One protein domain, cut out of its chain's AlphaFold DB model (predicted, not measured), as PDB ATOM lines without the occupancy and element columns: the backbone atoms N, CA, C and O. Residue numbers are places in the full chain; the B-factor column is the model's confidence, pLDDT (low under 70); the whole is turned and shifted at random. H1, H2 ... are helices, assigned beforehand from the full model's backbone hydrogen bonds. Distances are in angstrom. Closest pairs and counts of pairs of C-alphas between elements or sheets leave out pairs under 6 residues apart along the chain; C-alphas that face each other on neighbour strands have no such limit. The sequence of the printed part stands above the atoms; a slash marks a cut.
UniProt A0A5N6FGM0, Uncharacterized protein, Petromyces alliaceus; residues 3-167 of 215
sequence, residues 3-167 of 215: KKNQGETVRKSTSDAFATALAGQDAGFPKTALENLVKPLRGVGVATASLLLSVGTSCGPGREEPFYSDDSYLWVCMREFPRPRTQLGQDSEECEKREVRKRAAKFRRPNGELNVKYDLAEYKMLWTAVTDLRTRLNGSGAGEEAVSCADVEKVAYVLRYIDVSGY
ATOM      1  N   LYS A   3      -4.485  63.109  25.958       87.94
ATOM      2  CA  LYS A   3      -3.772  62.430  24.850       87.94
ATOM      3  C   LYS A   3      -4.538  62.361  23.514       87.94
ATOM      4  O   LYS A   3      -3.978  61.909  22.527       87.94
ATOM      5  N   LYS A   4      -5.824  62.735  23.490       92.62
ATOM      6  CA  LYS A   4      -6.663  62.729  22.278       92.62
ATOM      7  C   LYS A   4      -6.613  64.055  21.504       92.62
ATOM      8  O   LYS A   4      -7.231  64.141  20.449       92.62
ATOM      9  N   ASN A   5      -5.951  65.084  22.037       93.31
ATOM     10  CA  ASN A   5      -5.798  66.364  21.347       93.31
ATOM     11  C   ASN A   5      -4.780  66.238  20.206       93.31
ATOM     12  O   ASN A   5      -3.745  65.597  20.372       93.31
ATOM     13  N   GLN A   6      -5.069  66.867  19.066       95.12
ATOM     14  CA  GLN A   6      -4.154  66.900  17.924       95.12
ATOM     15  C   GLN A   6      -2.971  67.827  18.213       95.12
ATOM     16  O   GLN A   6      -3.152  68.897  18.793       95.12
ATOM     17  N   GLY A   7      -1.768  67.437  17.783       94.88
ATOM     18  CA  GLY A   7      -0.543  68.200  18.057       94.88
ATOM     19  C   GLY A   7      -0.583  69.630  17.512       94.88
ATOM     20  O   GLY A   7      -0.140  70.557  18.185       94.88
ATOM     21  N   GLU A   8      -1.184  69.826  16.338       95.69
ATOM     22  CA  GLU A   8      -1.378  71.152  15.741       95.69
ATOM     23  C   GLU A   8      -2.288  72.041  16.600       95.69
ATOM     24  O   GLU A   8      -1.943  73.188  16.881       95.69
ATOM     25  N   THR A   9      -3.409  71.496  17.089       95.81
ATOM     26  CA  THR A   9      -4.316  72.212  17.996       95.81
ATOM     27  C   THR A   9      -3.616  72.571  19.297       95.81
ATOM     28  O   THR A   9      -3.710  73.714  19.726       95.81
ATOM     29  N   VAL A  10      -2.876  71.631  19.897       96.06
ATOM     30  CA  VAL A  10      -2.104  71.889  21.121       96.06
ATOM     31  C   VAL A  10      -1.140  73.044  20.894       96.06
ATOM     32  O   VAL A  10      -1.208  74.027  21.623       96.06
ATOM     33  N   ARG A  11      -0.309  72.966  19.848       96.31
ATOM     34  CA  ARG A  11       0.696  73.986  19.537       96.31
ATOM     35  C   ARG A  11       0.069  75.357  19.302       96.31
ATOM     36  O   ARG A  11       0.563  76.342  19.845       96.31
ATOM     37  N   LYS A  12      -1.009  75.418  18.514       96.88
ATOM     38  CA  LYS A  12      -1.730  76.663  18.231       96.88
ATOM     39  C   LYS A  12      -2.311  77.258  19.513       96.88
ATOM     40  O   LYS A  12      -1.990  78.388  19.852       96.88
ATOM     41  N   SER A  13      -3.078  76.477  20.271       96.94
ATOM     42  CA  SER A  13      -3.715  76.927  21.511       96.94
ATOM     43  C   SER A  13      -2.716  77.399  22.565       96.94
ATOM     44  O   SER A  13      -2.937  78.439  23.178       96.94
ATOM     45  N   THR A  14      -1.605  76.681  22.768       95.19
ATOM     46  CA  THR A  14      -0.569  77.106  23.723       95.19
ATOM     47  C   THR A  14       0.166  78.354  23.249       95.19
ATOM     48  O   THR A  14       0.399  79.253  24.049       95.19
ATOM     49  N   SER A  15       0.490  78.444  21.953       94.56
ATOM     50  CA  SER A  15       1.147  79.626  21.383       94.56
ATOM     51  C   SER A  15       0.263  80.867  21.503       94.56
ATOM     52  O   SER A  15       0.730  81.904  21.966       94.56
ATOM     53  N   ASP A  16      -1.017  80.751  21.145       94.56
ATOM     54  CA  ASP A  16      -1.988  81.846  21.227       94.56
ATOM     55  C   ASP A  16      -2.211  82.276  22.684       94.56
ATOM     56  O   ASP A  16      -2.292  83.469  22.983       94.56
ATOM     57  N   ALA A  17      -2.283  81.317  23.614       94.19
ATOM     58  CA  ALA A  17      -2.423  81.591  25.041       94.19
ATOM     59  C   ALA A  17      -1.215  82.352  25.605       94.19
ATOM     60  O   ALA A  17      -1.404  83.372  26.263       94.19
ATOM     61  N   PHE A  18       0.011  81.905  25.317       91.62
ATOM     62  CA  PHE A  18       1.227  82.563  25.802       91.62
ATOM     63  C   PHE A  18       1.436  83.933  25.168       91.62
ATOM     64  O   PHE A  18       1.731  84.886  25.882       91.62
ATOM     65  N   ALA A  19       1.201  84.071  23.861       90.31
ATOM     66  CA  ALA A  19       1.246  85.370  23.201       90.31
ATOM     67  C   ALA A  19       0.244  86.348  23.834       90.31
ATOM     68  O   ALA A  19       0.597  87.488  24.114       90.31
ATOM     69  N   THR A  20      -0.976  85.890  24.130       90.69
ATOM     70  CA  THR A  20      -2.002  86.715  24.789       90.69
ATOM     71  C   THR A  20      -1.609  87.091  26.219       90.69
ATOM     72  O   THR A  20      -1.818  88.231  26.623       90.69
ATOM     73  N   ALA A  21      -1.048  86.154  26.989       87.88
ATOM     74  CA  ALA A  21      -0.620  86.404  28.365       87.88
ATOM     75  C   ALA A  21       0.538  87.413  28.430       87.88
ATOM     76  O   ALA A  21       0.505  88.326  29.248       87.88
ATOM     77  N   LEU A  22       1.518  87.290  27.531       84.31
ATOM     78  CA  LEU A  22       2.681  88.180  27.464       84.31
ATOM     79  C   LEU A  22       2.355  89.550  26.851       84.31
ATOM     80  O   LEU A  22       2.957  90.549  27.228       84.31
ATOM     81  N   ALA A  23       1.406  89.613  25.911       80.31
ATOM     82  CA  ALA A  23       0.969  90.866  25.288       80.31
ATOM     83  C   ALA A  23      -0.014  91.671  26.155       80.31
ATOM     84  O   ALA A  23      -0.296  92.825  25.834       80.31
ATOM     85  N   GLY A  24      -0.557  91.080  27.224       64.81
ATOM     86  CA  GLY A  24      -1.449  91.751  28.167       64.81
ATOM     87  C   GLY A  24      -0.726  92.856  28.936       64.81
ATOM     88  O   GLY A  24      -0.221  92.624  30.028       64.81
ATOM     89  N   GLN A  25      -0.678  94.058  28.358       54.25
ATOM     90  CA  GLN A  25      -0.109  95.265  28.974       54.25
ATOM     91  C   GLN A  25      -1.010  95.868  30.062       54.25
ATOM     92  O   GLN A  25      -0.547  96.673  30.869       54.25
ATOM     93  N   ASP A  26      -2.276  95.454  30.129       56.31
ATOM     94  CA  ASP A  26      -3.186  95.855  31.194       56.31
ATOM     95  C   ASP A  26      -3.010  94.927  32.399       56.31
ATOM     96  O   ASP A  26      -3.093  93.705  32.270       56.31
ATOM     97  N   ALA A  27      -2.839  95.493  33.597       64.44
ATOM     98  CA  ALA A  27      -2.682  94.785  34.876       64.44
ATOM     99  C   ALA A  27      -3.909  93.929  35.305       64.44
ATOM    100  O   ALA A  27      -4.095  93.624  36.484       64.44
ATOM    101  N   GLY A  28      -4.788  93.555  34.371       82.12
ATOM    102  CA  GLY A  28      -6.059  92.871  34.581       82.12
ATOM    103  C   GLY A  28      -6.008  91.370  34.284       82.12
ATOM    104  O   GLY A  28      -5.239  90.889  33.458       82.12
ATOM    105  N   PHE A  29      -6.808  90.595  35.014       90.50
ATOM    106  CA  PHE A  29      -6.878  89.125  34.957       90.50
ATOM    107  C   PHE A  29      -6.837  88.532  33.520       90.50
ATOM    108  O   PHE A  29      -7.649  88.943  32.682       90.50
ATOM    109  N   PRO A  30      -5.971  87.533  33.223       89.56
ATOM    110  CA  PRO A  30      -5.693  87.034  31.863       89.56
ATOM    111  C   PRO A  30      -6.771  86.065  31.334       89.56
ATOM    112  O   PRO A  30      -6.494  84.932  30.926       89.56
ATOM    113  N   LYS A  31      -8.039  86.487  31.334       93.38
ATOM    114  CA  LYS A  31      -9.178  85.626  30.975       93.38
ATOM    115  C   LYS A  31      -9.031  85.005  29.581       93.38
ATOM    116  O   LYS A  31      -9.266  83.812  29.419       93.38
ATOM    117  N   THR A  32      -8.634  85.801  28.591       93.44
ATOM    118  CA  THR A  32      -8.518  85.356  27.195       93.44
ATOM    119  C   THR A  32      -7.432  84.292  27.026       93.44
ATOM    120  O   THR A  32      -7.671  83.276  26.379       93.44
ATOM    121  N   ALA A  33      -6.271  84.473  27.668       93.69
ATOM    122  CA  ALA A  33      -5.185  83.494  27.627       93.69
ATOM    123  C   ALA A  33      -5.621  82.140  28.212       93.69
ATOM    124  O   ALA A  33      -5.345  81.088  27.639       93.69
ATOM    125  N   LEU A  34      -6.375  82.165  29.313       95.12
ATOM    126  CA  LEU A  34      -6.923  80.957  29.922       95.12
ATOM    127  C   LEU A  34      -7.975  80.277  29.027       95.12
ATOM    128  O   LEU A  34      -7.960  79.058  28.861       95.12
ATOM    129  N   GLU A  35      -8.880  81.045  28.417       96.00
ATOM    130  CA  GLU A  35      -9.907  80.505  27.516       96.00
ATOM    131  C   GLU A  35      -9.310  79.851  26.262       96.00
ATOM    132  O   GLU A  35      -9.840  78.832  25.808       96.00
ATOM    133  N   ASN A  36      -8.188  80.375  25.757       96.62
ATOM    134  CA  ASN A  36      -7.435  79.791  24.643       96.62
ATOM    135  C   ASN A  36      -6.880  78.393  24.958       96.62
ATOM    136  O   ASN A  36      -6.615  77.629  24.034       96.62
ATOM    137  N   LEU A  37      -6.744  78.030  26.237       96.69
ATOM    138  CA  LEU A  37      -6.350  76.688  26.670       96.69
ATOM    139  C   LEU A  37      -7.567  75.810  26.980       96.69
ATOM    140  O   LEU A  37      -7.639  74.674  26.518       96.69
ATOM    141  N   VAL A  38      -8.537  76.330  27.738       96.69
ATOM    142  CA  VAL A  38      -9.665  75.537  28.263       96.69
ATOM    143  C   VAL A  38     -10.674  75.147  27.180       96.69
ATOM    144  O   VAL A  38     -11.195  74.034  27.194       96.69
ATOM    145  N   LYS A  39     -10.982  76.046  26.235       95.62
ATOM    146  CA  LYS A  39     -12.012  75.794  25.212       95.62
ATOM    147  C   LYS A  39     -11.581  74.765  24.152       95.62
ATOM    148  O   LYS A  39     -12.367  73.858  23.880       95.62
ATOM    149  N   PRO A  40     -10.388  74.872  23.531       95.38
ATOM    150  CA  PRO A  40     -10.011  73.971  22.442       95.38
ATOM    151  C   PRO A  40      -9.393  72.647  22.909       95.38
ATOM    152  O   PRO A  40      -9.431  71.674  22.157       95.38
ATOM    153  N   LEU A  41      -8.821  72.577  24.119       96.00
ATOM    154  CA  LEU A  41      -8.098  71.389  24.578       96.00
ATOM    155  C   LEU A  41      -8.971  70.503  25.465       96.00
ATOM    156  O   LEU A  41      -9.327  70.823  26.598       96.00
ATOM    157  N   ARG A  42      -9.263  69.298  24.975       94.56
ATOM    158  CA  ARG A  42     -10.061  68.325  25.715       94.56
ATOM    159  C   ARG A  42      -9.325  67.858  26.967       94.56
ATOM    160  O   ARG A  42      -8.237  67.284  26.888       94.56
ATOM    161  N   GLY A  43      -9.989  67.998  28.111       93.38
ATOM    162  CA  GLY A  43      -9.461  67.585  29.410       93.38
ATOM    163  C   GLY A  43      -8.474  68.568  30.030       93.38
ATOM    164  O   GLY A  43      -7.804  68.191  30.985       93.38
ATOM    165  N   VAL A  44      -8.391  69.791  29.502       95.62
ATOM    166  CA  VAL A  44      -7.690  70.911  30.132       95.62
ATOM    167  C   VAL A  44      -8.737  71.789  30.812       95.62
ATOM    168  O   VAL A  44      -9.531  72.451  30.150       95.62
ATOM    169  N   GLY A  45      -8.781  71.739  32.143       95.25
ATOM    170  CA  GLY A  45      -9.599  72.636  32.965       95.25
ATOM    171  C   GLY A  45      -8.813  73.864  33.423       95.25
ATOM    172  O   GLY A  45      -7.647  74.025  33.065       95.25
ATOM    173  N   VAL A  46      -9.427  74.705  34.260       96.38
ATOM    174  CA  VAL A  46      -8.794  75.932  34.779       96.38
ATOM    175  C   VAL A  46      -7.510  75.628  35.548       96.38
ATOM    176  O   VAL A  46      -6.507  76.286  35.301       96.38
ATOM    177  N   ALA A  47      -7.501  74.600  36.405       93.69
ATOM    178  CA  ALA A  47      -6.300  74.201  37.143       93.69
ATOM    179  C   ALA A  47      -5.128  73.890  36.194       93.69
ATOM    180  O   ALA A  47      -4.070  74.509  36.270       93.69
ATOM    181  N   THR A  48      -5.340  73.005  35.216       95.69
ATOM    182  CA  THR A  48      -4.305  72.644  34.234       95.69
ATOM    183  C   THR A  48      -3.906  73.823  33.344       95.69
ATOM    184  O   THR A  48      -2.730  73.984  33.038       95.69
ATOM    185  N   ALA A  49      -4.859  74.659  32.931       96.69
ATOM    186  CA  ALA A  49      -4.570  75.836  32.122       96.69
ATOM    187  C   ALA A  49      -3.741  76.872  32.900       96.69
ATOM    188  O   ALA A  49      -2.774  77.393  32.357       96.69
ATOM    189  N   SER A  50      -4.062  77.120  34.173       96.00
ATOM    190  CA  SER A  50      -3.283  78.017  35.036       96.00
ATOM    191  C   SER A  50      -1.853  77.516  35.254       96.00
ATOM    192  O   SER A  50      -0.928  78.315  35.213       96.00
ATOM    193  N   LEU A  51      -1.647  76.195  35.371       95.50
ATOM    194  CA  LEU A  51      -0.309  75.602  35.442       95.50
ATOM    195  C   LEU A  51       0.505  75.896  34.176       95.50
ATOM    196  O   LEU A  51       1.656  76.312  34.258       95.50
ATOM    197  N   LEU A  52      -0.099  75.694  33.000       95.12
ATOM    198  CA  LEU A  52       0.562  75.975  31.724       95.12
ATOM    199  C   LEU A  52       0.920  77.457  31.593       95.12
ATOM    200  O   LEU A  52       2.006  77.768  31.115       95.12
ATOM    201  N   LEU A  53       0.029  78.360  32.012       93.56
ATOM    202  CA  LEU A  53       0.288  79.800  31.990       93.56
ATOM    203  C   LEU A  53       1.395  80.199  32.969       93.56
ATOM    204  O   LEU A  53       2.264  80.970  32.578       93.56
ATOM    205  N   SER A  54       1.404  79.650  34.185       93.56
ATOM    206  CA  SER A  54       2.462  79.890  35.176       93.56
ATOM    207  C   SER A  54       3.840  79.538  34.607       93.56
ATOM    208  O   SER A  54       4.717  80.394  34.521       93.56
ATOM    209  N   VAL A  55       3.992  78.330  34.055       91.94
ATOM    210  CA  VAL A  55       5.256  77.889  33.433       91.94
ATOM    211  C   VAL A  55       5.580  78.666  32.151       91.94
ATOM    212  O   VAL A  55       6.736  78.965  31.869       91.94
ATOM    213  N   GLY A  56       4.573  78.993  31.341       88.94
ATOM    214  CA  GLY A  56       4.763  79.722  30.087       88.94
ATOM    215  C   GLY A  56       5.145  81.192  30.275       88.94
ATOM    216  O   GLY A  56       5.704  81.794  29.360       88.94
ATOM    217  N   THR A  57       4.857  81.766  31.446       87.62
ATOM    218  CA  THR A  57       5.135  83.175  31.770       87.62
ATOM    219  C   THR A  57       6.302  83.361  32.739       87.62
ATOM    220  O   THR A  57       6.834  84.463  32.810       87.62
ATOM    221  N   SER A  58       6.783  82.301  33.401       81.31
ATOM    222  CA  SER A  58       7.860  82.371  34.404       81.31
ATOM    223  C   SER A  58       9.231  82.798  33.865       81.31
ATOM    224  O   SER A  58      10.086  83.211  34.637       81.31
ATOM    225  N   CYS A  59       9.477  82.671  32.557       67.19
ATOM    226  CA  CYS A  59      10.772  82.993  31.935       67.19
ATOM    227  C   CYS A  59      10.742  84.263  31.065       67.19
ATOM    228  O   CYS A  59      11.753  84.609  30.454       67.19
ATOM    229  N   GLY A  60       9.585  84.916  30.931       63.84
ATOM    230  CA  GLY A  60       9.421  86.092  30.077       63.84
ATOM    231  C   GLY A  60       9.624  87.401  30.846       63.84
ATOM    232  O   GLY A  60       9.287  87.464  32.027       63.84
ATOM    233  N   PRO A  61      10.114  88.478  30.203       55.25
ATOM    234  CA  PRO A  61      10.049  89.815  30.781       55.25
ATOM    235  C   PRO A  61       8.576  90.236  30.837       55.25
ATOM    236  O   PRO A  61       8.004  90.658  29.833       55.25
ATOM    237  N   GLY A  62       7.921  90.048  31.980       61.94
ATOM    238  CA  GLY A  62       6.495  90.319  32.081       61.94
ATOM    239  C   GLY A  62       5.836  89.820  33.356       61.94
ATOM    240  O   GLY A  62       6.471  89.551  34.373       61.94
ATOM    241  N   ARG A  63       4.510  89.755  33.283       73.69
ATOM    242  CA  ARG A  63       3.627  89.345  34.365       73.69
ATOM    243  C   ARG A  63       3.605  87.827  34.493       73.69
ATOM    244  O   ARG A  63       3.175  87.130  33.582       73.69
ATOM    245  N   GLU A  64       4.032  87.343  35.648       87.94
ATOM    246  CA  GLU A  64       3.911  85.933  36.011       87.94
ATOM    247  C   GLU A  64       2.480  85.609  36.435       87.94
ATOM    248  O   GLU A  64       1.894  86.297  37.278       87.94
ATOM    249  N   GLU A  65       1.945  84.520  35.901       91.81
ATOM    250  CA  GLU A  65       0.632  84.020  36.282       91.81
ATOM    251  C   GLU A  65       0.746  82.986  37.416       91.81
ATOM    252  O   GLU A  65       1.576  82.082  37.333       91.81
ATOM    253  N   PRO A  66      -0.064  83.080  38.484       94.19
ATOM    254  CA  PRO A  66      -0.054  82.086  39.548       94.19
ATOM    255  C   PRO A  66      -0.676  80.768  39.084       94.19
ATOM    256  O   PRO A  66      -1.699  80.742  38.397       94.19
ATOM    257  N   PHE A  67      -0.111  79.652  39.529       95.62
ATOM    258  CA  PHE A  67      -0.727  78.343  39.387       95.62
ATOM    259  C   PHE A  67      -1.883  78.182  40.386       95.62
ATOM    260  O   PHE A  67      -1.732  78.397  41.591       95.62
ATOM    261  N   TYR A  68      -3.052  77.753  39.898       95.56
ATOM    262  CA  TYR A  68      -4.171  77.379  40.756       95.56
ATOM    263  C   TYR A  68      -3.960  75.994  41.380       95.56
ATOM    264  O   TYR A  68      -4.479  74.987  40.893       95.56
ATOM    265  N   SER A  69      -3.233  75.982  42.497       93.19
ATOM    266  CA  SER A  69      -3.127  74.852  43.420       93.19
ATOM    267  C   SER A  69      -4.038  75.017  44.639       93.19
ATOM    268  O   SER A  69      -4.401  76.131  45.035       93.19
ATOM    269  N   ASP A  70      -4.369  73.889  45.264       90.75
ATOM    270  CA  ASP A  70      -5.122  73.840  46.520       90.75
ATOM    271  C   ASP A  70      -4.409  74.587  47.642       90.75
ATOM    272  O   ASP A  70      -5.039  75.342  48.380       90.75
ATOM    273  N   ASP A  71      -3.093  74.407  47.734       90.62
ATOM    274  CA  ASP A  71      -2.265  74.967  48.799       90.62
ATOM    275  C   ASP A  71      -2.224  76.495  48.709       90.62
ATOM    276  O   ASP A  71      -2.493  77.190  49.693       90.62
ATOM    277  N   SER A  72      -1.980  77.033  47.509       92.56
ATOM    278  CA  SER A  72      -1.978  78.478  47.268       92.56
ATOM    279  C   SER A  72      -3.358  79.085  47.510       92.56
ATOM    280  O   SER A  72      -3.469  80.163  48.096       92.56
ATOM    281  N   TYR A  73      -4.428  78.393  47.112       92.12
ATOM    282  CA  TYR A  73      -5.792  78.869  47.325       92.12
ATOM    283  C   TYR A  73      -6.195  78.864  48.803       92.12
ATOM    284  O   TYR A  73      -6.752  79.844  49.305       92.12
ATOM    285  N   LEU A  74      -5.878  77.792  49.528       87.94
ATOM    286  CA  LEU A  74      -6.100  77.699  50.969       87.94
ATOM    287  C   LEU A  74      -5.377  78.804  51.729       87.94
ATOM    288  O   LEU A  74      -5.972  79.489  52.566       87.94
ATOM    289  N   TRP A  75      -4.100  78.993  51.423       90.31
ATOM    290  CA  TRP A  75      -3.291  79.960  52.133       90.31
ATOM    291  C   TRP A  75      -3.689  81.394  51.782       90.31
ATOM    292  O   TRP A  75      -4.043  82.175  52.666       90.31
ATOM    293  N   VAL A  76      -3.672  81.752  50.500       92.25
ATOM    294  CA  VAL A  76      -3.784  83.154  50.084       92.25
ATOM    295  C   VAL A  76      -5.240  83.624  50.083       92.25
ATOM    296  O   VAL A  76      -5.534  84.718  50.570       92.25
ATOM    297  N   CYS A  77      -6.178  82.800  49.600       90.94
ATOM    298  CA  CYS A  77      -7.592  83.182  49.517       90.94
ATOM    299  C   CYS A  77      -8.353  82.888  50.811       90.94
ATOM    300  O   CYS A  77      -9.160  83.709  51.252       90.94
ATOM    301  N   MET A  78      -8.116  81.722  51.420       85.38
ATOM    302  CA  MET A  78      -8.861  81.284  52.607       85.38
ATOM    303  C   MET A  78      -8.169  81.619  53.927       85.38
ATOM    304  O   MET A  78      -8.796  81.477  54.977       85.38
ATOM    305  N   ARG A  79      -6.920  82.114  53.888       84.56
ATOM    306  CA  ARG A  79      -6.105  82.440  55.074       84.56
ATOM    307  C   ARG A  79      -6.033  81.277  56.063       84.56
ATOM    308  O   ARG A  79      -6.026  81.477  57.280       84.56
ATOM    309  N   GLU A  80      -6.017  80.060  55.532       78.56
ATOM    310  CA  GLU A  80      -5.949  78.839  56.314       78.56
ATOM    311  C   GLU A  80      -4.525  78.282  56.306       78.56
ATOM    312  O   GLU A  80      -3.881  78.188  55.266       78.56
ATOM    313  N   PHE A  81      -4.043  77.913  57.489       74.44
ATOM    314  CA  PHE A  81      -2.741  77.295  57.709       74.44
ATOM    315  C   PHE A  81      -2.875  76.268  58.843       74.44
ATOM    316  O   PHE A  81      -3.697  76.481  59.748       74.44
ATOM    317  N   PRO A  82      -2.124  75.151  58.806       71.12
ATOM    318  CA  PRO A  82      -2.029  74.234  59.934       71.12
ATOM    319  C   PRO A  82      -1.660  75.002  61.202       71.12
ATOM    320  O   PRO A  82      -0.787  75.868  61.186       71.12
ATOM    321  N   ARG A  83      -2.367  74.718  62.295       66.06
ATOM    322  CA  ARG A  83      -2.095  75.321  63.601       66.06
ATOM    323  C   ARG A  83      -1.547  74.257  64.543       66.06
ATOM    324  O   ARG A  83      -2.087  73.147  64.531       66.06
ATOM    325  N   PRO A  84      -0.560  74.595  65.388       59.06
ATOM    326  CA  PRO A  84      -0.140  73.720  66.474       59.06
ATOM    327  C   PRO A  84      -1.346  73.343  67.342       59.06
ATOM    328  O   PRO A  84      -2.219  74.179  67.606       59.06
ATOM    329  N   ARG A  85      -1.413  72.083  67.793       53.88
ATOM    330  CA  ARG A  85      -2.535  71.570  68.608       53.88
ATOM    331  C   ARG A  85      -2.735  72.365  69.903       53.88
ATOM    332  O   ARG A  85      -3.854  72.431  70.402       53.88
ATOM    333  N   THR A  86      -1.681  72.988  70.414       51.84
ATOM    334  CA  THR A  86      -1.659  73.826  71.621       51.84
ATOM    335  C   THR A  86      -2.401  75.160  71.474       51.84
ATOM    336  O   THR A  86      -2.887  75.685  72.472       51.84
ATOM    337  N   GLN A  87      -2.596  75.690  70.259       52.41
ATOM    338  CA  GLN A  87      -3.310  76.962  70.029       52.41
ATOM    339  C   GLN A  87      -4.826  76.813  69.797       52.41
ATOM    340  O   GLN A  87      -5.514  77.766  69.417       52.41
ATOM    341  N   LEU A  88      -5.397  75.633  70.054       50.50
ATOM    342  CA  LEU A  88      -6.842  75.387  70.007       50.50
ATOM    343  C   LEU A  88      -7.576  75.947  71.252       50.50
ATOM    344  O   LEU A  88      -8.489  75.318  71.773       50.50
ATOM    345  N   GLY A  89      -7.186  77.112  71.776       50.31
ATOM    346  CA  GLY A  89      -7.763  77.611  73.034       50.31
ATOM    347  C   GLY A  89      -7.577  79.092  73.351       50.31
ATOM    348  O   GLY A  89      -8.381  79.646  74.095       50.31
ATOM    349  N   GLN A  90      -6.590  79.763  72.765       52.16
ATOM    350  CA  GLN A  90      -6.344  81.184  72.992       52.16
ATOM    351  C   GLN A  90      -6.192  81.870  71.638       52.16
ATOM    352  O   GLN A  90      -5.334  81.504  70.846       52.16
ATOM    353  N   ASP A  91      -7.159  82.728  71.307       42.62
ATOM    354  CA  ASP A  91      -6.891  84.103  70.875       42.62
ATOM    355  C   ASP A  91      -8.189  84.810  70.477       42.62
ATOM    356  O   ASP A  91      -8.884  84.472  69.510       42.62
ATOM    357  N   SER A  92      -8.481  85.825  71.279       49.19
ATOM    358  CA  SER A  92      -9.532  86.820  71.182       49.19
ATOM    359  C   SER A  92      -9.244  87.832  70.069       49.19
ATOM    360  O   SER A  92      -8.613  88.847  70.321       49.19
ATOM    361  N   GLU A  93      -9.738  87.588  68.854       46.03
ATOM    362  CA  GLU A  93     -10.038  88.641  67.862       46.03
ATOM    363  C   GLU A  93     -11.252  88.178  67.039       46.03
ATOM    364  O   GLU A  93     -11.150  87.356  66.126       46.03
ATOM    365  N   GLU A  94     -12.444  88.605  67.452       51.03
ATOM    366  CA  GLU A  94     -13.657  87.780  67.346       51.03
ATOM    367  C   GLU A  94     -14.464  87.945  66.040       51.03
ATOM    368  O   GLU A  94     -15.311  87.106  65.732       51.03
ATOM    369  N   CYS A  95     -14.195  88.973  65.223       40.59
ATOM    370  CA  CYS A  95     -15.051  89.288  64.069       40.59
ATOM    371  C   CYS A  95     -14.480  88.816  62.717       40.59
ATOM    372  O   CYS A  95     -15.110  88.004  62.034       40.59
ATOM    373  N   GLU A  96     -13.256  89.217  62.347       46.00
ATOM    374  CA  GLU A  96     -12.660  88.821  61.056       46.00
ATOM    375  C   GLU A  96     -12.286  87.333  61.008       46.00
ATOM    376  O   GLU A  96     -12.567  86.639  60.027       46.00
ATOM    377  N   LYS A  97     -11.738  86.795  62.106       54.19
ATOM    378  CA  LYS A  97     -11.366  85.374  62.202       54.19
ATOM    379  C   LYS A  97     -12.588  84.457  62.101       54.19
ATOM    380  O   LYS A  97     -12.459  83.330  61.628       54.19
ATOM    381  N   ARG A  98     -13.781  84.915  62.501       53.97
ATOM    382  CA  ARG A  98     -15.007  84.104  62.478       53.97
ATOM    383  C   ARG A  98     -15.571  83.949  61.070       53.97
ATOM    384  O   ARG A  98     -15.937  82.838  60.698       53.97
ATOM    385  N   GLU A  99     -15.607  85.015  60.275       56.47
ATOM    386  CA  GLU A  99     -16.047  84.937  58.875       56.47
ATOM    387  C   GLU A  99     -15.048  84.166  58.006       56.47
ATOM    388  O   GLU A  99     -15.458  83.337  57.195       56.47
ATOM    389  N   VAL A 100     -13.743  84.343  58.237       58.22
ATOM    390  CA  VAL A 100     -12.694  83.565  57.560       58.22
ATOM    391  C   VAL A 100     -12.780  82.081  57.933       58.22
ATOM    392  O   VAL A 100     -12.825  81.245  57.037       58.22
ATOM    393  N   ARG A 101     -12.922  81.730  59.221       60.59
ATOM    394  CA  ARG A 101     -13.111  80.329  59.656       60.59
ATOM    395  C   ARG A 101     -14.397  79.711  59.110       60.59
ATOM    396  O   ARG A 101     -14.379  78.563  58.685       60.59
ATOM    397  N   LYS A 102     -15.507  80.458  59.075       62.34
ATOM    398  CA  LYS A 102     -16.759  79.999  58.447       62.34
ATOM    399  C   LYS A 102     -16.595  79.787  56.943       62.34
ATOM    400  O   LYS A 102     -17.207  78.871  56.405       62.34
ATOM    401  N   ARG A 103     -15.819  80.633  56.255       62.09
ATOM    402  CA  ARG A 103     -15.500  80.458  54.833       62.09
ATOM    403  C   ARG A 103     -14.619  79.228  54.642       62.09
ATOM    404  O   ARG A 103     -15.056  78.329  53.939       62.09
ATOM    405  N   ALA A 104     -13.493  79.115  55.341       60.72
ATOM    406  CA  ALA A 104     -12.599  77.954  55.281       60.72
ATOM    407  C   ALA A 104     -13.327  76.628  55.583       60.72
ATOM    408  O   ALA A 104     -13.184  75.662  54.841       60.72
ATOM    409  N   ALA A 105     -14.225  76.607  56.576       65.19
ATOM    410  CA  ALA A 105     -15.051  75.438  56.888       65.19
ATOM    411  C   ALA A 105     -16.020  75.033  55.757       65.19
ATOM    412  O   ALA A 105     -16.390  73.868  55.675       65.19
ATOM    413  N   LYS A 106     -16.426  75.951  54.864       66.81
ATOM    414  CA  LYS A 106     -17.204  75.616  53.647       66.81
ATOM    415  C   LYS A 106     -16.333  75.017  52.541       66.81
ATOM    416  O   LYS A 106     -16.844  74.282  51.693       66.81
ATOM    417  N   PHE A 107     -15.043  75.348  52.551       64.31
ATOM    418  CA  PHE A 107     -14.044  74.847  51.609       64.31
ATOM    419  C   PHE A 107     -13.337  73.585  52.111       64.31
ATOM    420  O   PHE A 107     -12.480  73.062  51.409       64.31
ATOM    421  N   ARG A 108     -13.734  73.046  53.270       69.38
ATOM    422  CA  ARG A 108     -13.364  71.703  53.717       69.38
ATOM    423  C   ARG A 108     -14.577  70.795  53.722       69.38
ATOM    424  O   ARG A 108     -15.616  71.098  54.306       69.38
ATOM    425  N   ARG A 109     -14.437  69.655  53.068       70.50
ATOM    426  CA  ARG A 109     -15.376  68.547  53.188       70.50
ATOM    427  C   ARG A 109     -15.215  67.901  54.573       70.50
ATOM    428  O   ARG A 109     -14.143  67.993  55.173       70.50
ATOM    429  N   PRO A 110     -16.239  67.196  55.086       64.50
ATOM    430  CA  PRO A 110     -16.151  66.492  56.369       64.50
ATOM    431  C   PRO A 110     -15.021  65.450  56.449       64.50
ATOM    432  O   PRO A 110     -14.570  65.127  57.541       64.50
ATOM    433  N   ASN A 111     -14.557  64.938  55.305       62.16
ATOM    434  CA  ASN A 111     -13.427  64.009  55.195       62.16
ATOM    435  C   ASN A 111     -12.049  64.706  55.207       62.16
ATOM    436  O   ASN A 111     -11.034  64.033  55.068       62.16
ATOM    437  N   GLY A 112     -11.998  66.035  55.352       63.03
ATOM    438  CA  GLY A 112     -10.760  66.816  55.351       63.03
ATOM    439  C   GLY A 112     -10.242  67.202  53.962       63.03
ATOM    440  O   GLY A 112      -9.252  67.928  53.881       63.03
ATOM    441  N   GLU A 113     -10.906  66.774  52.883       66.44
ATOM    442  CA  GLU A 113     -10.571  67.183  51.517       66.44
ATOM    443  C   GLU A 113     -11.034  68.611  51.220       66.44
ATOM    444  O   GLU A 113     -12.002  69.118  51.801       66.44
ATOM    445  N   LEU A 114     -10.379  69.246  50.253       73.69
ATOM    446  CA  LEU A 114     -10.775  70.560  49.784       73.69
ATOM    447  C   LEU A 114     -12.095  70.502  48.999       73.69
ATOM    448  O   LEU A 114     -12.362  69.592  48.214       73.69
ATOM    449  N   ASN A 115     -12.944  71.502  49.199       81.19
ATOM    450  CA  ASN A 115     -14.173  71.716  48.446       81.19
ATOM    451  C   ASN A 115     -14.004  72.898  47.482       81.19
ATOM    452  O   ASN A 115     -14.755  73.871  47.549       81.19
ATOM    453  N   VAL A 116     -12.996  72.815  46.613       82.88
ATOM    454  CA  VAL A 116     -12.797  73.743  45.489       82.88
ATOM    455  C   VAL A 116     -13.358  73.156  44.205       82.88
ATOM    456  O   VAL A 116     -13.425  71.935  44.031       82.88
ATOM    457  N   LYS A 117     -13.802  74.030  43.306       86.06
ATOM    458  CA  LYS A 117     -14.411  73.645  42.027       86.06
ATOM    459  C   LYS A 117     -13.437  73.731  40.858       86.06
ATOM    460  O   LYS A 117     -13.719  73.159  39.808       86.06
ATOM    461  N   TYR A 118     -12.329  74.442  41.039       91.12
ATOM    462  CA  TYR A 118     -11.405  74.840  39.984       91.12
ATOM    463  C   TYR A 118     -12.126  75.567  38.847       91.12
ATOM    464  O   TYR A 118     -11.961  75.241  37.670       91.12
ATOM    465  N   ASP A 119     -12.968  76.535  39.205       94.25
ATOM    466  CA  ASP A 119     -13.666  77.369  38.232       94.25
ATOM    467  C   ASP A 119     -12.949  78.709  37.987       94.25
ATOM    468  O   ASP A 119     -11.953  79.063  38.624       94.25
ATOM    469  N   LEU A 120     -13.448  79.457  37.001       94.19
ATOM    470  CA  LEU A 120     -12.872  80.743  36.613       94.19
ATOM    471  C   LEU A 120     -12.979  81.797  37.726       94.19
ATOM    472  O   LEU A 120     -12.130  82.683  37.810       94.19
ATOM    473  N   ALA A 121     -14.029  81.738  38.547       94.31
ATOM    474  CA  ALA A 121     -14.266  82.714  39.602       94.31
ATOM    475  C   ALA A 121     -13.281  82.511  40.757       94.31
ATOM    476  O   ALA A 121     -12.694  83.484  41.232       94.31
ATOM    477  N   GLU A 122     -13.047  81.261  41.152       93.62
ATOM    478  CA  GLU A 122     -12.032  80.909  42.142       93.62
ATOM    479  C   GLU A 122     -10.623  81.251  41.639       93.62
ATOM    480  O   GLU A 122      -9.846  81.864  42.369       93.62
ATOM    481  N   TYR A 123     -10.308  80.964  40.370       96.25
ATOM    482  CA  TYR A 123      -9.005  81.339  39.815       96.25
ATOM    483  C   TYR A 123      -8.805  82.854  39.772       96.25
ATOM    484  O   TYR A 123      -7.733  83.343  40.111       96.25
ATOM    485  N   LYS A 124      -9.838  83.626  39.416       95.56
ATOM    486  CA  LYS A 124      -9.769  85.092  39.470       95.56
ATOM    487  C   LYS A 124      -9.523  85.595  40.894       95.56
ATOM    488  O   LYS A 124      -8.760  86.539  41.068       95.56
ATOM    489  N   MET A 125     -10.142  84.969  41.897       95.06
ATOM    490  CA  MET A 125      -9.905  85.298  43.304       95.06
ATOM    491  C   MET A 125      -8.449  85.044  43.699       95.06
ATOM    492  O   MET A 125      -7.824  85.934  44.274       95.06
ATOM    493  N   LEU A 126      -7.902  83.878  43.340       95.56
ATOM    494  CA  LEU A 126      -6.492  83.558  43.563       95.56
ATOM    495  C   LEU A 126      -5.575  84.560  42.878       95.56
ATOM    496  O   LEU A 126      -4.670  85.102  43.504       95.56
ATOM    497  N   TRP A 127      -5.845  84.827  41.605       95.06
ATOM    498  CA  TRP A 127      -5.068  85.742  40.794       95.06
ATOM    499  C   TRP A 127      -4.971  87.130  41.442       95.06
ATOM    500  O   TRP A 127      -3.876  87.670  41.599       95.06
ATOM    501  N   THR A 128      -6.104  87.683  41.885       95.06
ATOM    502  CA  THR A 128      -6.136  88.968  42.594       95.06
ATOM    503  C   THR A 128      -5.371  88.891  43.912       95.06
ATOM    504  O   THR A 128      -4.503  89.721  44.156       95.06
ATOM    505  N   ALA A 129      -5.626  87.872  44.734       95.38
ATOM    506  CA  ALA A 129      -5.029  87.780  46.061       95.38
ATOM    507  C   ALA A 129      -3.495  87.599  46.018       95.38
ATOM    508  O   ALA A 129      -2.782  88.204  46.820       95.38
ATOM    509  N   VAL A 130      -2.971  86.826  45.058       94.69
ATOM    510  CA  VAL A 130      -1.522  86.686  44.828       94.69
ATOM    511  C   VAL A 130      -0.919  87.991  44.309       94.69
ATOM    512  O   VAL A 130       0.141  88.401  44.779       94.69
ATOM    513  N   THR A 131      -1.594  88.673  43.382       92.56
ATOM    514  CA  THR A 131      -1.119  89.959  42.844       92.56
ATOM    515  C   THR A 131      -1.038  91.025  43.934       92.56
ATOM    516  O   THR A 131      -0.027  91.723  44.039       92.56
ATOM    517  N   ASP A 132      -2.050  91.110  44.796       93.38
ATOM    518  CA  ASP A 132      -2.074  92.039  45.927       93.38
ATOM    519  C   ASP A 132      -0.958  91.718  46.931       93.38
ATOM    520  O   ASP A 132      -0.248  92.614  47.398       93.38
ATOM    521  N   LEU A 133      -0.758  90.431  47.240       93.50
ATOM    522  CA  LEU A 133       0.316  89.974  48.120       93.50
ATOM    523  C   LEU A 133       1.692  90.357  47.568       93.50
ATOM    524  O   LEU A 133       2.495  90.942  48.296       93.50
ATOM    525  N   ARG A 134       1.952  90.076  46.290       92.06
ATOM    526  CA  ARG A 134       3.221  90.405  45.629       92.06
ATOM    527  C   ARG A 134       3.454  91.905  45.569       92.06
ATOM    528  O   ARG A 134       4.548  92.354  45.888       92.06
ATOM    529  N   THR A 135       2.426  92.683  45.235       91.31
ATOM    530  CA  THR A 135       2.507  94.152  45.221       91.31
ATOM    531  C   THR A 135       2.911  94.683  46.594       91.31
ATOM    532  O   THR A 135       3.804  95.521  46.698       91.31
ATOM    533  N   ARG A 136       2.316  94.149  47.667       92.19
ATOM    534  CA  ARG A 136       2.650  94.533  49.043       92.19
ATOM    535  C   ARG A 136       4.076  94.144  49.436       92.19
ATOM    536  O   ARG A 136       4.774  94.961  50.032       92.19
ATOM    537  N   LEU A 137       4.511  92.923  49.129       91.50
ATOM    538  CA  LEU A 137       5.849  92.439  49.495       91.50
ATOM    539  C   LEU A 137       6.947  93.173  48.716       91.50
ATOM    540  O   LEU A 137       7.892  93.676  49.317       91.50
ATOM    541  N   ASN A 138       6.768  93.328  47.404       90.00
ATOM    542  CA  ASN A 138       7.745  93.981  46.533       90.00
ATOM    543  C   ASN A 138       7.772  95.503  46.724       90.00
ATOM    544  O   ASN A 138       8.816  96.124  46.555       90.00
ATOM    545  N   GLY A 139       6.656  96.114  47.132       85.44
ATOM    546  CA  GLY A 139       6.599  97.535  47.478       85.44
ATOM    547  C   GLY A 139       7.239  97.883  48.827       85.44
ATOM    548  O   GLY A 139       7.502  99.053  49.085       85.44
ATOM    549  N   SER A 140       7.504  96.893  49.687       75.81
ATOM    550  CA  SER A 140       8.057  97.115  51.032       75.81
ATOM    551  C   SER A 140       9.584  97.283  51.053       75.81
ATOM    552  O   SER A 140      10.141  97.549  52.113       75.81
ATOM    553  N   GLY A 141      10.273  97.121  49.913       66.38
ATOM    554  CA  GLY A 141      11.729  97.308  49.793       66.38
ATOM    555  C   GLY A 141      12.577  96.345  50.637       66.38
ATOM    556  O   GLY A 141      13.742  96.623  50.895       66.38
ATOM    557  N   ALA A 142      11.991  95.239  51.101       63.47
ATOM    558  CA  ALA A 142      12.571  94.360  52.116       63.47
ATOM    559  C   ALA A 142      13.507  93.260  51.565       63.47
ATOM    560  O   ALA A 142      13.953  92.417  52.337       63.47
ATOM    561  N   GLY A 143      13.806  93.241  50.260       64.38
ATOM    562  CA  GLY A 143      14.646  92.212  49.637       64.38
ATOM    563  C   GLY A 143      15.397  92.705  48.399       64.38
ATOM    564  O   GLY A 143      14.957  93.646  47.741       64.38
ATOM    565  N   GLU A 144      16.532  92.061  48.101       69.81
ATOM    566  CA  GLU A 144      17.328  92.305  46.884       69.81
ATOM    567  C   GLU A 144      16.637  91.771  45.615       69.81
ATOM    568  O   GLU A 144      16.848  92.309  44.529       69.81
ATOM    569  N   GLU A 145      15.777  90.754  45.752       83.94
ATOM    570  CA  GLU A 145      15.044  90.111  44.656       83.94
ATOM    571  C   GLU A 145      13.524  90.256  44.836       83.94
ATOM    572  O   GLU A 145      12.996  90.201  45.952       83.94
ATOM    573  N   ALA A 146      12.805  90.460  43.728       87.75
ATOM    574  CA  ALA A 146      11.353  90.582  43.738       87.75
ATOM    575  C   ALA A 146      10.686  89.217  43.966       87.75
ATOM    576  O   ALA A 146      10.994  88.242  43.289       87.75
ATOM    577  N   VAL A 147       9.695  89.167  44.857       91.19
ATOM    578  CA  VAL A 147       8.899  87.968  45.138       91.19
ATOM    579  C   VAL A 147       8.106  87.556  43.892       91.19
ATOM    580  O   VAL A 147       7.238  88.305  43.402       91.19
ATOM    581  N   SER A 148       8.386  86.351  43.398       92.12
ATOM    582  CA  SER A 148       7.713  85.740  42.248       92.12
ATOM    583  C   SER A 148       6.411  85.028  42.645       92.12
ATOM    584  O   SER A 148       6.154  84.757  43.822       92.12
ATOM    585  N   CYS A 149       5.563  84.695  41.666       93.38
ATOM    586  CA  CYS A 149       4.425  83.790  41.889       93.38
ATOM    587  C   CYS A 149       4.893  82.412  42.384       93.38
ATOM    588  O   CYS A 149       4.274  81.842  43.281       93.38
ATOM    589  N   ALA A 150       6.019  81.914  41.866       93.00
ATOM    590  CA  ALA A 150       6.575  80.629  42.272       93.00
ATOM    591  C   ALA A 150       7.005  80.624  43.749       93.00
ATOM    592  O   ALA A 150       6.860  79.609  44.425       93.00
ATOM    593  N   ASP A 151       7.498  81.741  44.287       94.12
ATOM    594  CA  ASP A 151       7.866  81.824  45.707       94.12
ATOM    595  C   ASP A 151       6.640  81.772  46.617       94.12
ATOM    596  O   ASP A 151       6.650  81.073  47.630       94.12
ATOM    597  N   VAL A 152       5.549  82.430  46.215       94.81
ATOM    598  CA  VAL A 152       4.249  82.319  46.890       94.81
ATOM    599  C   VAL A 152       3.783  80.855  46.897       94.81
ATOM    600  O   VAL A 152       3.407  80.331  47.942       94.81
ATOM    601  N   GLU A 153       3.867  80.158  45.765       95.06
ATOM    602  CA  GLU A 153       3.476  78.745  45.657       95.06
ATOM    603  C   GLU A 153       4.346  77.819  46.526       95.06
ATOM    604  O   GLU A 153       3.818  76.938  47.209       95.06
ATOM    605  N   LYS A 154       5.668  78.039  46.569       94.44
ATOM    606  CA  LYS A 154       6.589  77.289  47.446       94.44
ATOM    607  C   LYS A 154       6.233  77.476  48.919       94.44
ATOM    608  O   LYS A 154       6.184  76.500  49.664       94.44
ATOM    609  N   VAL A 155       5.965  78.713  49.343       94.44
ATOM    610  CA  VAL A 155       5.565  79.007  50.727       94.44
ATOM    611  C   VAL A 155       4.231  78.343  51.052       94.44
ATOM    612  O   VAL A 155       4.106  77.733  52.111       94.44
ATOM    613  N   ALA A 156       3.260  78.396  50.138       93.31
ATOM    614  CA  ALA A 156       1.974  77.730  50.314       93.31
ATOM    615  C   ALA A 156       2.140  76.225  50.568       93.31
ATOM    616  O   ALA A 156       1.542  75.679  51.497       93.31
ATOM    617  N   TYR A 157       3.001  75.574  49.779       91.75
ATOM    618  CA  TYR A 157       3.331  74.164  49.944       91.75
ATOM    619  C   TYR A 157       3.969  73.884  51.311       91.75
ATOM    620  O   TYR A 157       3.494  73.022  52.043       91.75
ATOM    621  N   VAL A 158       4.998  74.641  51.707       92.06
ATOM    622  CA  VAL A 158       5.650  74.457  53.018       92.06
ATOM    623  C   VAL A 158       4.650  74.638  54.158       92.06
ATOM    624  O   VAL A 158       4.589  73.805  55.060       92.06
ATOM    625  N   LEU A 159       3.819  75.681  54.099       88.56
ATOM    626  CA  LEU A 159       2.796  75.935  55.109       88.56
ATOM    627  C   LEU A 159       1.792  74.790  55.206       88.56
ATOM    628  O   LEU A 159       1.378  74.461  56.310       88.56
ATOM    629  N   ARG A 160       1.407  74.158  54.091       84.94
ATOM    630  CA  ARG A 160       0.450  73.042  54.094       84.94
ATOM    631  C   ARG A 160       0.932  71.842  54.908       84.94
ATOM    632  O   ARG A 160       0.085  71.174  55.502       84.94
ATOM    633  N   TYR A 161       2.240  71.592  54.905       85.88
ATOM    634  CA  TYR A 161       2.887  70.409  55.484       85.88
ATOM    635  C   TYR A 161       3.792  70.738  56.679       85.88
ATOM    636  O   TYR A 161       4.621  69.922  57.080       85.88
ATOM    637  N   ILE A 162       3.651  71.931  57.262       85.75
ATOM    638  CA  ILE A 162       4.476  72.372  58.393       85.75
ATOM    639  C   ILE A 162       4.262  71.527  59.660       85.75
ATOM    640  O   ILE A 162       5.126  71.464  60.526       85.75
ATOM    641  N   ASP A 163       3.113  70.863  59.775       78.31
ATOM    642  CA  ASP A 163       2.772  69.965  60.878       78.31
ATOM    643  C   ASP A 163       3.461  68.600  60.780       78.31
ATOM    644  O   ASP A 163       3.714  67.975  61.803       78.31
ATOM    645  N   VAL A 164       3.794  68.147  59.570       81.31
ATOM    646  CA  VAL A 164       4.494  66.873  59.334       81.31
ATOM    647  C   VAL A 164       5.991  67.045  59.082       81.31
ATOM    648  O   VAL A 164       6.700  66.053  58.931       81.31
ATOM    649  N   SER A 165       6.488  68.283  59.027       81.75
ATOM    650  CA  SER A 165       7.909  68.571  58.805       81.75
ATOM    651  C   SER A 165       8.772  68.450  60.064       81.75
ATOM    652  O   SER A 165       9.988  68.563  59.959       81.75
ATOM    653  N   GLY A 166       8.167  68.264  61.244       77.69
ATOM    654  CA  GLY A 166       8.857  68.318  62.541       77.69
ATOM    655  C   GLY A 166       9.118  69.743  63.046       77.69
ATOM    656  O   GLY A 166       9.372  69.927  64.232       77.69
ATOM    657  N   TYR A 167       8.945  70.764  62.196       79.81
ATOM    658  CA  TYR A 167       9.211  72.166  62.538       79.81
ATOM    659  C   TYR A 167       8.396  72.652  63.743       79.81
ATOM    660  O   TYR A 167       8.911  73.354  64.610       79.81
TER     661      TYR A 167
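What this domain is: This is residues 3 to 167 of the 215 residues of an uncharacterized protein of Petromyces alliaceus (UniProt A0A5N6FGM0). Two clusters of three helices lie one after the other along the longest axis: near the middle, the longest helix, H6, is crossed steeply by H4, which also packs on H7, and toward one end the helical hairpin of H1 and H2 is crossed by H3. Toward the other end lies H5, which touches no helix, and there residues 86 to 96 stick out as a free stretch; residues 139 to 145, at the end of H6 and just after it, stick out nearer the middle of the longest axis. The printed part has 165 residues with seven named helices, H1 to H7 in order along the chain, and no named strand; the class is all helix, with mostly crossed packing. It is compact, with a radius of gyration of the C-alphas of 17.9 A, and spans 58 by 41 by 32 A.

How they stand to each other: H6, residues 120 to 139, touches H4, residues 70 to 77, with its residues 125 to 130 alone, at a steep tilt of 62 degrees; the closest C-alphas are those of Tyr 73 and Leu 126, 6.1 A apart. H4 also touches H7, residues 149 to 160, about perpendicular at 76 degrees, with the C-alphas of Ser 72 and Ala 156 closest at 5.0 A. H6 and H7 only just touch, with 3 pairs of C-alphas within 8 A; the closest are those of Val 130 and Cys 149, 7.2 A apart. H3, residues 46 to 57, is close to but not clearly touching H6, with the C-alphas of Val 46 and Leu 120 closest at 6.6 A. H2, residues 31 to 38, touches H3 at 67 degrees, a steep tilt only just short of about perpendicular; the C-alphas of Leu 37 and Ala 49 are closest at 5.8 A. H1, residues 7 to 23, forms a helical hairpin with H2, at a shallow tilt of 14 degrees, opposite ways, with the C-alphas of Ala 17 and Ala 33 closest at 4.2 A. H5, residues 96 to 106, is close to but not clearly touching H4; the C-alphas of Leu 74 and Ala 104 are closest at 7.8 A. In H1, H3, H4, H5, H6 and H7 every O i to N i+4 pair is within hydrogen-bond range; in H2 it is 3 of 4.

Where its parts are: H6 measures 27.9 A from C-alpha 120 at (-12.872, 80.743, 36.613) to C-alpha 139. H1 measures 23.8 A and begins at C-alpha 7, (-0.543, 68.200, 18.057). H7 measures 16.7 A and ends at C-alpha 160, (0.450, 73.042, 54.094).

The domain as a whole: The two C-alphas farthest apart, those of Glu 8 and Gln 90, are 58.3 A apart. The printed part has no cut. The links H3 to H4, H4 to H5 and H5 to H6 are long. Mean pLDDT of the printed part is 82.5; 42 residues are under 70, among them residues 83 to 108.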